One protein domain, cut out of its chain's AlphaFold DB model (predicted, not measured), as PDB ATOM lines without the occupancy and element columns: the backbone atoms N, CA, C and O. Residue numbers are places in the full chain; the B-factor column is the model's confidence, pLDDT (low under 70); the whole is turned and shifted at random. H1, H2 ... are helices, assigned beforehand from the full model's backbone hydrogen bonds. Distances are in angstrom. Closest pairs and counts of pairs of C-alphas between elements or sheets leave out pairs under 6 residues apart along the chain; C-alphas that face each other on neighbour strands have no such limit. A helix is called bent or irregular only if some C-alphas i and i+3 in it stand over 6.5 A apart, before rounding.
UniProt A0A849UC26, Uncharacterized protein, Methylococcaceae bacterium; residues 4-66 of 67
ATOM      1  N   ILE A   4     154.847 153.233 113.972       86.88
ATOM      2  CA  ILE A   4     154.356 151.973 114.545       86.88
ATOM      3  C   ILE A   4     153.935 152.158 116.011       86.88
ATOM      4  O   ILE A   4     152.926 151.611 116.443       86.88
ATOM      5  N   GLU A   5     154.669 152.972 116.769       86.00
ATOM      6  CA  GLU A   5     154.366 153.250 118.179       86.00
ATOM      7  C   GLU A   5     153.057 154.033 118.319       86.00
ATOM      8  O   GLU A   5     152.275 153.782 119.233       86.00
ATOM      9  N   ILE A   6     152.793 154.947 117.380       81.12
ATOM     10  CA  ILE A   6     151.558 155.737 117.331       81.12
ATOM     11  C   ILE A   6     150.364 154.838 116.999       81.12
ATOM     12  O   ILE A   6     149.342 154.900 117.676       81.12
ATOM     13  N   GLU A   7     150.494 153.975 115.988       81.69
ATOM     14  CA  GLU A   7     149.432 153.036 115.605       81.69
ATOM     15  C   GLU A   7     149.088 152.083 116.766       81.69
ATOM     16  O   GLU A   7     147.911 151.854 117.053       81.69
ATOM     17  N   GLN A   8     150.098 151.607 117.501       85.44
ATOM     18  CA  GLN A   8     149.901 150.742 118.663       85.44
ATOM     19  C   GLN A   8     149.240 151.476 119.843       85.44
ATOM     20  O   GLN A   8     148.369 150.911 120.507       85.44
ATOM     21  N   ALA A   9     149.625 152.729 120.099       84.94
ATOM     22  CA  ALA A   9     149.025 153.551 121.148       84.94
ATOM     23  C   ALA A   9     147.538 153.822 120.873       84.94
ATOM     24  O   ALA A   9     146.707 153.618 121.757       84.94
ATOM     25  N   VAL A  10     147.196 154.178 119.630       82.94
ATOM     26  CA  VAL A  10     145.805 154.396 119.204       82.94
ATOM     27  C   VAL A  10     144.979 153.117 119.355       82.94
ATOM     28  O   VAL A  10     143.858 153.166 119.856       82.94
ATOM     29  N   LEU A  11     145.527 151.959 118.973       82.81
ATOM     30  CA  LEU A  11     144.824 150.682 119.107       82.81
ATOM     31  C   LEU A  11     144.535 150.333 120.578       82.81
ATOM     32  O   LEU A  11     143.430 149.904 120.910       82.81
ATOM     33  N   ASN A  12     145.509 150.548 121.464       86.56
ATOM     34  CA  ASN A  12     145.344 150.303 122.898       86.56
ATOM     35  C   ASN A  12     144.280 151.220 123.518       86.56
ATOM     36  O   ASN A  12     143.506 150.780 124.367       86.56
ATOM     37  N   GLU A  13     144.218 152.474 123.077       83.00
ATOM     38  CA  GLU A  13     143.216 153.439 123.525       83.00
ATOM     39  C   GLU A  13     141.814 153.104 122.991       83.00
ATOM     40  O   GLU A  13     140.832 153.192 123.722       83.00
ATOM     41  N   MET A  14     141.699 152.612 121.753       75.38
ATOM     42  CA  MET A  14     140.419 152.129 121.222       75.38
ATOM     43  C   MET A  14     139.865 150.935 122.010       75.38
ATOM     44  O   MET A  14     138.651 150.837 122.184       75.38
ATOM     45  N   HIS A  15     140.730 150.044 122.506       76.12
ATOM     46  CA  HIS A  15     140.320 148.890 123.313       76.12
ATOM     47  C   HIS A  15     139.900 149.245 124.746       76.12
ATOM     48  O   HIS A  15     139.199 148.454 125.374       76.12
ATOM     49  N   SER A  16     140.315 150.399 125.277       82.00
ATOM     50  CA  SER A  16     139.931 150.847 126.623       82.00
ATOM     51  C   SER A  16     138.616 151.633 126.648       82.00
ATOM     52  O   SER A  16     138.099 151.940 127.726       82.00
ATOM     53  N   LEU A  17     138.048 151.947 125.478       71.06
ATOM     54  CA  LEU A  17     136.796 152.683 125.379       71.06
ATOM     55  C   LEU A  17     135.583 151.811 125.760       71.06
ATOM     56  O   LEU A  17     135.484 150.659 125.333       71.06
ATOM     57  N   PRO A  18     134.610 152.370 126.504       74.94
ATOM     58  CA  PRO A  18     133.327 151.723 126.760       74.94
ATOM     59  C   PRO A  18     132.619 151.358 125.447       74.94
ATOM     60  O   PRO A  18     132.574 152.182 124.531       74.94
ATOM     61  N   LEU A  19     132.056 150.148 125.347       66.38
ATOM     62  CA  LEU A  19     131.391 149.631 124.135       66.38
ATOM     63  C   LEU A  19     130.298 150.575 123.597       66.38
ATOM     64  O   LEU A  19     130.152 150.728 122.388       66.38
ATOM     65  N   ASP A  20     129.600 151.266 124.496       70.50
ATOM     66  CA  ASP A  20     128.600 152.308 124.236       70.50
ATOM     67  C   ASP A  20     129.159 153.544 123.509       70.50
ATOM     68  O   ASP A  20     128.411 154.283 122.868       70.50
ATOM     69  N   LYS A  21     130.478 153.761 123.556       70.06
ATOM     70  CA  LYS A  21     131.173 154.875 122.890       70.06
ATOM     71  C   LYS A  21     131.992 154.443 121.678       70.06
ATOM     72  O   LYS A  21     132.310 155.294 120.848       70.06
ATOM     73  N   VAL A  22     132.316 153.155 121.541       72.94
ATOM     74  CA  VAL A  22     133.107 152.629 120.411       72.94
ATOM     75  C   VAL A  22     132.402 152.889 119.080       72.94
ATOM     76  O   VAL A  22     133.030 153.363 118.133       72.94
ATOM     77  N   GLU A  23     131.090 152.657 119.012       77.50
ATOM     78  CA  GLU A  23     130.302 152.881 117.797       77.50
ATOM     79  C   GLU A  23     130.250 154.369 117.408       77.50
ATOM     80  O   GLU A  23     130.455 154.724 116.246       77.50
ATOM     81  N   ALA A  24     130.064 155.261 118.387       79.19
ATOM     82  CA  ALA A  24     130.068 156.707 118.163       79.19
ATOM     83  C   ALA A  24     131.434 157.208 117.663       79.19
ATOM     84  O   ALA A  24     131.499 157.994 116.713       79.19
ATOM     85  N   THR A  25     132.526 156.716 118.253       78.19
ATOM     86  CA  THR A  25     133.895 157.042 117.836       78.19
ATOM     87  C   THR A  25     134.185 156.531 116.427       78.19
ATOM     88  O   THR A  25     134.722 157.275 115.604       78.19
ATOM     89  N   LEU A  26     133.785 155.298 116.102       79.25
ATOM     90  CA  LEU A  26     133.966 154.729 114.767       79.25
ATOM     91  C   LEU A  26     133.194 155.530 113.709       79.25
ATOM     92  O   LEU A  26     133.756 155.890 112.674       79.25
ATOM     93  N   ASN A  27     131.939 155.879 113.997       81.69
ATOM     94  CA  ASN A  27     131.114 156.707 113.120       81.69
ATOM     95  C   ASN A  27     131.719 158.102 112.911       81.69
ATOM     96  O   ASN A  27     131.745 158.601 111.783       81.69
ATOM     97  N   TYR A  28     132.275 158.712 113.962       80.19
ATOM     98  CA  TYR A  28     132.986 159.985 113.851       80.19
ATOM     99  C   TYR A  28     134.227 159.871 112.954       80.19
ATOM    100  O   TYR A  28     134.376 160.653 112.014       80.19
ATOM    101  N   VAL A  29     135.077 158.860 113.156       80.06
ATOM    102  CA  VAL A  29     136.275 158.636 112.326       80.06
ATOM    103  C   VAL A  29     135.911 158.377 110.858       80.06
ATOM    104  O   VAL A  29     136.563 158.906 109.954       80.06
ATOM    105  N   LEU A  30     134.847 157.617 110.593       80.75
ATOM    106  CA  LEU A  30     134.343 157.399 109.234       80.75
ATOM    107  C   LEU A  30     133.803 158.691 108.607       80.75
ATOM    108  O   LEU A  30     134.034 158.939 107.421       80.75
ATOM    109  N   SER A  31     133.153 159.554 109.392       78.94
ATOM    110  CA  SER A  31     132.686 160.862 108.919       78.94
ATOM    111  C   SER A  31     133.842 161.769 108.478       78.94
ATOM    112  O   SER A  31     133.726 162.444 107.456       78.94
ATOM    113  N   LEU A  32     134.993 161.704 109.162       70.94
ATOM    114  CA  LEU A  32     136.209 162.438 108.790       70.94
ATOM    115  C   LEU A  32     136.827 161.949 107.472       70.94
ATOM    116  O   LEU A  32     137.464 162.734 106.775       70.94
ATOM    117  N   LYS A  33     136.646 160.669 107.113       69.56
ATOM    118  CA  LYS A  33     137.087 160.127 105.815       69.56
ATOM    119  C   LYS A  33     136.167 160.532 104.667       69.56
ATOM    120  O   LYS A  33     136.645 160.768 103.561       69.56
ATOM    121  N   ASN A  34     134.862 160.591 104.925       68.00
ATOM    122  CA  ASN A  34     133.848 160.839 103.899       68.00
ATOM    123  C   ASN A  34     133.553 162.326 103.679       68.00
ATOM    124  O   ASN A  34     133.000 162.691 102.642       68.00
ATOM    125  N   GLN A  35     133.910 163.193 104.627       65.31
ATOM    126  CA  GLN A  35     133.764 164.633 104.471       65.31
ATOM    127  C   GLN A  35     135.113 165.265 104.123       65.31
ATOM    128  O   GLN A  35     136.045 165.188 104.923       65.31
ATOM    129  N   PRO A  36     135.246 165.942 102.966       66.31
ATOM    130  CA  PRO A  36     136.422 166.755 102.718       66.31
ATOM    131  C   PRO A  36     136.487 167.818 103.813       66.31
ATOM    132  O   PRO A  36     135.590 168.658 103.927       66.31
ATOM    133  N   VAL A  37     137.532 167.760 104.644       67.38
ATOM    134  CA  VAL A  37     137.773 168.745 105.701       67.38
ATOM    135  C   VAL A  37     137.743 170.121 105.045       67.38
ATOM    136  O   VAL A  37     138.636 170.464 104.264       67.38
ATOM    137  N   LYS A  38     136.702 170.915 105.334       68.25
ATOM    138  CA  LYS A  38     136.659 172.323 104.939       68.25
ATOM    139  C   LYS A  38     137.838 172.995 105.626       68.25
ATOM    140  O   LYS A  38     137.775 173.306 106.816       68.25
ATOM    141  N   LYS A  39     138.932 173.183 104.884       66.19
ATOM    142  CA  LYS A  39     140.080 173.955 105.350       66.19
ATOM    143  C   LYS A  39     139.541 175.321 105.754       66.19
ATOM    144  O   LYS A  39     138.970 176.030 104.926       66.19
ATOM    145  N   ARG A  40     139.643 175.647 107.043       65.31
ATOM    146  CA  ARG A  40     139.255 176.972 107.522       65.31
ATOM    147  C   ARG A  40     140.131 177.987 106.784       65.31
ATOM    148  O   ARG A  40     141.331 177.734 106.653       65.31
ATOM    149  N   PRO A  41     139.561 179.088 106.273       65.94
ATOM    150  CA  PRO A  41     140.364 180.120 105.642       65.94
ATOM    151  C   PRO A  41     141.396 180.610 106.661       65.94
ATOM    152  O   PRO A  41     141.052 181.073 107.748       65.94
ATOM    153  N   LEU A  42     142.673 180.436 106.329       64.62
ATOM    154  CA  LEU A  42     143.763 181.003 107.111       64.62
ATOM    155  C   LEU A  42     143.673 182.529 107.007       64.62
ATOM    156  O   LEU A  42     143.403 183.064 105.934       64.62
ATOM    157  N   GLY A  43     143.897 183.226 108.119       65.56
ATOM    158  CA  GLY A  43     143.858 184.688 108.137       65.56
ATOM    159  C   GLY A  43     142.489 185.301 108.427       65.56
ATOM    160  O   GLY A  43     142.260 186.435 108.032       65.56
ATOM    161  N   LEU A  44     141.608 184.614 109.167       65.88
ATOM    162  CA  LEU A  44     140.404 185.238 109.751       65.88
ATOM    163  C   LEU A  44     140.725 186.522 110.538       65.88
ATOM    164  O   LEU A  44     139.926 187.443 110.561       65.88
ATOM    165  N   LEU A  45     141.916 186.579 111.137       63.75
ATOM    166  CA  LEU A  45     142.420 187.724 111.896       63.75
ATOM    167  C   LEU A  45     143.381 188.613 111.084       63.75
ATOM    168  O   LEU A  45     143.947 189.565 111.617       63.75
ATOM    169  N   LYS A  46     143.597 188.313 109.793       61.28
ATOM    170  CA  LYS A  46     144.546 189.036 108.937       61.28
ATOM    171  C   LYS A  46     144.044 190.466 108.730       61.28
ATOM    172  O   LYS A  46     143.041 190.679 108.061       61.28
ATOM    173  N   GLY A  47     144.751 191.434 109.312       66.81
ATOM    174  CA  GLY A  47     144.389 192.855 109.256       66.81
ATOM    175  C   GLY A  47     143.314 193.292 110.259       66.81
ATOM    176  O   GLY A  47     142.938 194.457 110.249       66.81
ATOM    177  N   GLN A  48     142.825 192.389 111.115       65.25
ATOM    178  CA  GLN A  48     141.906 192.720 112.216       65.25
ATOM    179  C   GLN A  48     142.599 192.731 113.580       65.25
ATOM    180  O   GLN A  48     142.052 193.267 114.539       65.25
ATOM    181  N   VAL A  49     143.782 192.122 113.672       57.97
ATOM    182  CA  VAL A  49     144.541 192.005 114.915       57.97
ATOM    183  C   VAL A  49     145.974 192.437 114.651       57.97
ATOM    184  O   VAL A  49     146.641 191.901 113.766       57.97
ATOM    185  N   GLU A  50     146.425 193.416 115.422       62.94
ATOM    186  CA  GLU A  50     147.814 193.844 115.482       62.94
ATOM    187  C   GLU A  50     148.497 192.997 116.562       62.94
ATOM    188  O   GLU A  50     148.092 193.008 117.725       62.94
ATOM    189  N   PHE A  51     149.472 192.176 116.174       61.88
ATOM    190  CA  PHE A  51     150.264 191.404 117.126       61.88
ATOM    191  C   PHE A  51     151.462 192.253 117.542       61.88
ATOM    192  O   PHE A  51     152.390 192.466 116.767       61.88
ATOM    193  N   VAL A  52     151.437 192.741 118.777       63.81
ATOM    194  CA  VAL A  52     152.624 193.304 119.415       63.81
ATOM    195  C   VAL A  52     153.269 192.164 120.186       63.81
ATOM    196  O   VAL A  52     152.727 191.695 121.187       63.81
ATOM    197  N   ILE A  53     154.404 191.679 119.687       63.66
ATOM    198  CA  ILE A  53     155.292 190.837 120.484       63.66
ATOM    199  C   ILE A  53     155.799 191.752 121.598       63.66
ATOM    200  O   ILE A  53     156.573 192.670 121.334       63.66
ATOM    201  N   GLY A  54     155.271 191.579 122.811       70.62
ATOM    202  CA  GLY A  54     155.729 192.348 123.967       70.62
ATOM    203  C   GLY A  54     157.222 192.118 124.184       70.62
ATOM    204  O   GLY A  54     157.723 191.038 123.881       70.62
ATOM    205  N   GLU A  55     157.936 193.107 124.719       67.62
ATOM    206  CA  GLU A  55     159.384 192.991 124.983       67.62
ATOM    207  C   GLU A  55     159.731 191.817 125.924       67.62
ATOM    208  O   GLU A  55     160.850 191.304 125.910       67.62
ATOM    209  N   ASP A  56     158.742 191.341 126.683       69.38
ATOM    210  CA  ASP A  56     158.837 190.186 127.577       69.38
ATOM    211  C   ASP A  56     158.657 188.833 126.868       69.38
ATOM    212  O   ASP A  56     158.859 187.777 127.473       69.38
ATOM    213  N   PHE A  57     158.274 188.826 125.589       68.12
ATOM    214  CA  PHE A  57     158.124 187.600 124.818       68.12
ATOM    215  C   PHE A  57     159.499 187.113 124.355       68.12
ATOM    216  O   PHE A  57     159.995 187.462 123.284       68.12
ATOM    217  N   LYS A  58     160.125 186.288 125.194       70.94
ATOM    218  CA  LYS A  58     161.297 185.495 124.832       70.94
ATOM    219  C   LYS A  58     160.833 184.081 124.520       70.94
ATOM    220  O   LYS A  58     160.383 183.376 125.413       70.94
ATOM    221  N   MET A  59     160.941 183.700 123.256       72.75
ATOM    222  CA  MET A  59     160.812 182.321 122.802       72.75
ATOM    223  C   MET A  59     162.074 182.011 122.004       72.75
ATOM    224  O   MET A  59     162.486 182.825 121.174       72.75
ATOM    225  N   THR A  60     162.731 180.896 122.297       68.75
ATOM    226  CA  THR A  60     163.897 180.466 121.517       68.75
ATOM    227  C   THR A  60     163.447 179.858 120.188       68.75
ATOM    228  O   THR A  60     162.327 179.358 120.064       68.75
ATOM    229  N   ASP A  61     164.315 179.879 119.175       67.12
ATOM    230  CA  ASP A  61     164.006 179.273 117.870       67.12
ATOM    231  C   ASP A  61     163.690 177.768 117.996       67.12
ATOM    232  O   ASP A  61     162.896 177.226 117.231       67.12
ATOM    233  N   GLU A  62     164.260 177.101 119.005       66.88
ATOM    234  CA  GLU A  62     163.993 175.701 119.352       66.88
ATOM    235  C   GLU A  62     162.577 175.508 119.926       66.88
ATOM    236  O   GLU A  62     161.852 174.612 119.491       66.88
ATOM    237  N   GLU A  63     162.137 176.390 120.833       65.88
ATOM    238  CA  GLU A  63     160.773 176.392 121.389       65.88
ATOM    239  C   GLU A  63     159.712 176.707 120.326       65.88
ATOM    240  O   GLU A  63     158.602 176.174 120.373       65.88
ATOM    241  N   PHE A  64     160.046 177.550 119.348       69.31
ATOM    242  CA  PHE A  64     159.153 177.858 118.234       69.31
ATOM    243  C   PHE A  64     159.013 176.680 117.259       69.31
ATOM    244  O   PHE A  64     157.922 176.422 116.743       69.31
ATOM    245  N   LEU A  65     160.112 175.969 116.992       74.44
ATOM    246  CA  LEU A  65     160.154 174.906 115.988       74.44
ATOM    247  C   LEU A  65     159.757 173.521 116.522       74.44
ATOM    248  O   LEU A  65     159.526 172.638 115.695       74.44
ATOM    249  N   ASN A  66     159.608 173.333 117.844       58.72
ATOM    250  CA  ASN A  66     159.288 172.034 118.468       58.72
ATOM    251  C   ASN A  66     160.152 170.887 117.889       58.72
ATOM    252  O   ASN A  66     159.634 169.812 117.567       58.72
TER     253      ASN A  66
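AT A GLANCE: This is residues 4 to 66 of the 67 residues of an uncharacterized protein of Methylococcaceae bacterium (UniProt A0A849UC26). Two helices, H1 and H2, make a V at one end of the model, and from the far end of H2 a long stretch with no named element, residues 35 to 60, swings out in a wide open arc with the short helix H3 near its tip. The middle of this arc is empty: residues 27 to 66 stand free, and H3 touches neither of the other helices. The printed part has 63 residues, with three named helices in the order H1, H2, H3 and no named strand; the class is all helix, with 34 of the 63 residues in named helices. The whole is extended, with a radius of gyration of the C-alphas of 19.9 A, and elongated, its C-alphas spanning 51 by 27 by 21 A along their three main axes.

HOW THE PARTS SIT: The longest helix by residues is H2, residues 19 to 34. It is irregular, but only just: C-alphas 20 and 23 are 6.7 A apart, and its line is a rough one. Before it in the chain comes H1, residues 4 to 16, joined to it by a tight link of 2 residues, Leu 17 and Pro 18. H1 and H2 are close but not clearly touching, with 1 pair of C-alphas within 8 A. Their closest C-alphas, those of Met 14 and Val 22, are 7.4 A apart, while the two centres are 15.5 A apart. The two helices run opposite ways at a steep tilt of 44 degrees. Residues 4 to 13 of H1 stand free, with no C-alpha 8 or more residues away along the chain within 10 A. After H2 a long link of 26 residues leads to H3, residues 61 to 65. H3 is apart from H2, and it is apart from H1 too. In H1 and H3 every O i to N i+4 pair is within hydrogen-bond range; in H2 it is 10 of 12 pairs.

IN THESE COORDINATES: H2 runs from Leu 19, whose C-alpha is at (131.391, 149.631, 124.135), to Asn 34, whose C-alpha is at (133.848, 160.839, 103.899), and measures 23.3 A from first to last C-alpha. H1 begins at Ile 4 with its C-alpha at (154.356, 151.973, 114.545), ends at Ser 16, and measures 18.8 A in the same way. The stretch from Gln 35 to Thr 60 passes C-alpha 46 at (144.546, 189.036, 108.937) and C-alpha 55 at (159.384, 192.991, 124.983); its C-alphas lie 13 to 30 A from the mean of all C-alphas. H3 is the shortest of the three, 6.1 A from C-alpha 61 to C-alpha 65, and it ends at Leu 65 with its C-alpha at (160.154, 174.906, 115.988).

THE WHOLE: The two C-alphas farthest apart in the domain are those of Leu 19 and Glu 55, at 51.6 A. The first and last printed C-alphas, those of Ile 4 and Asn 66, are 21.0 A apart. The printed part has no cut, and it covers residues 4 to 66 of a full chain of 67 residues. The link from H2 to H3 is long, and the one from H1 to H2 is tight. The mean pLDDT of the printed part is 72.1, with means of 83 for H1, 75 for H2 and 69 for H3. The model's confidence is low, under 70, at 31 residues: residue 19, residues 33 to 53, 55 to 57 and 60 to 64, and residue 66.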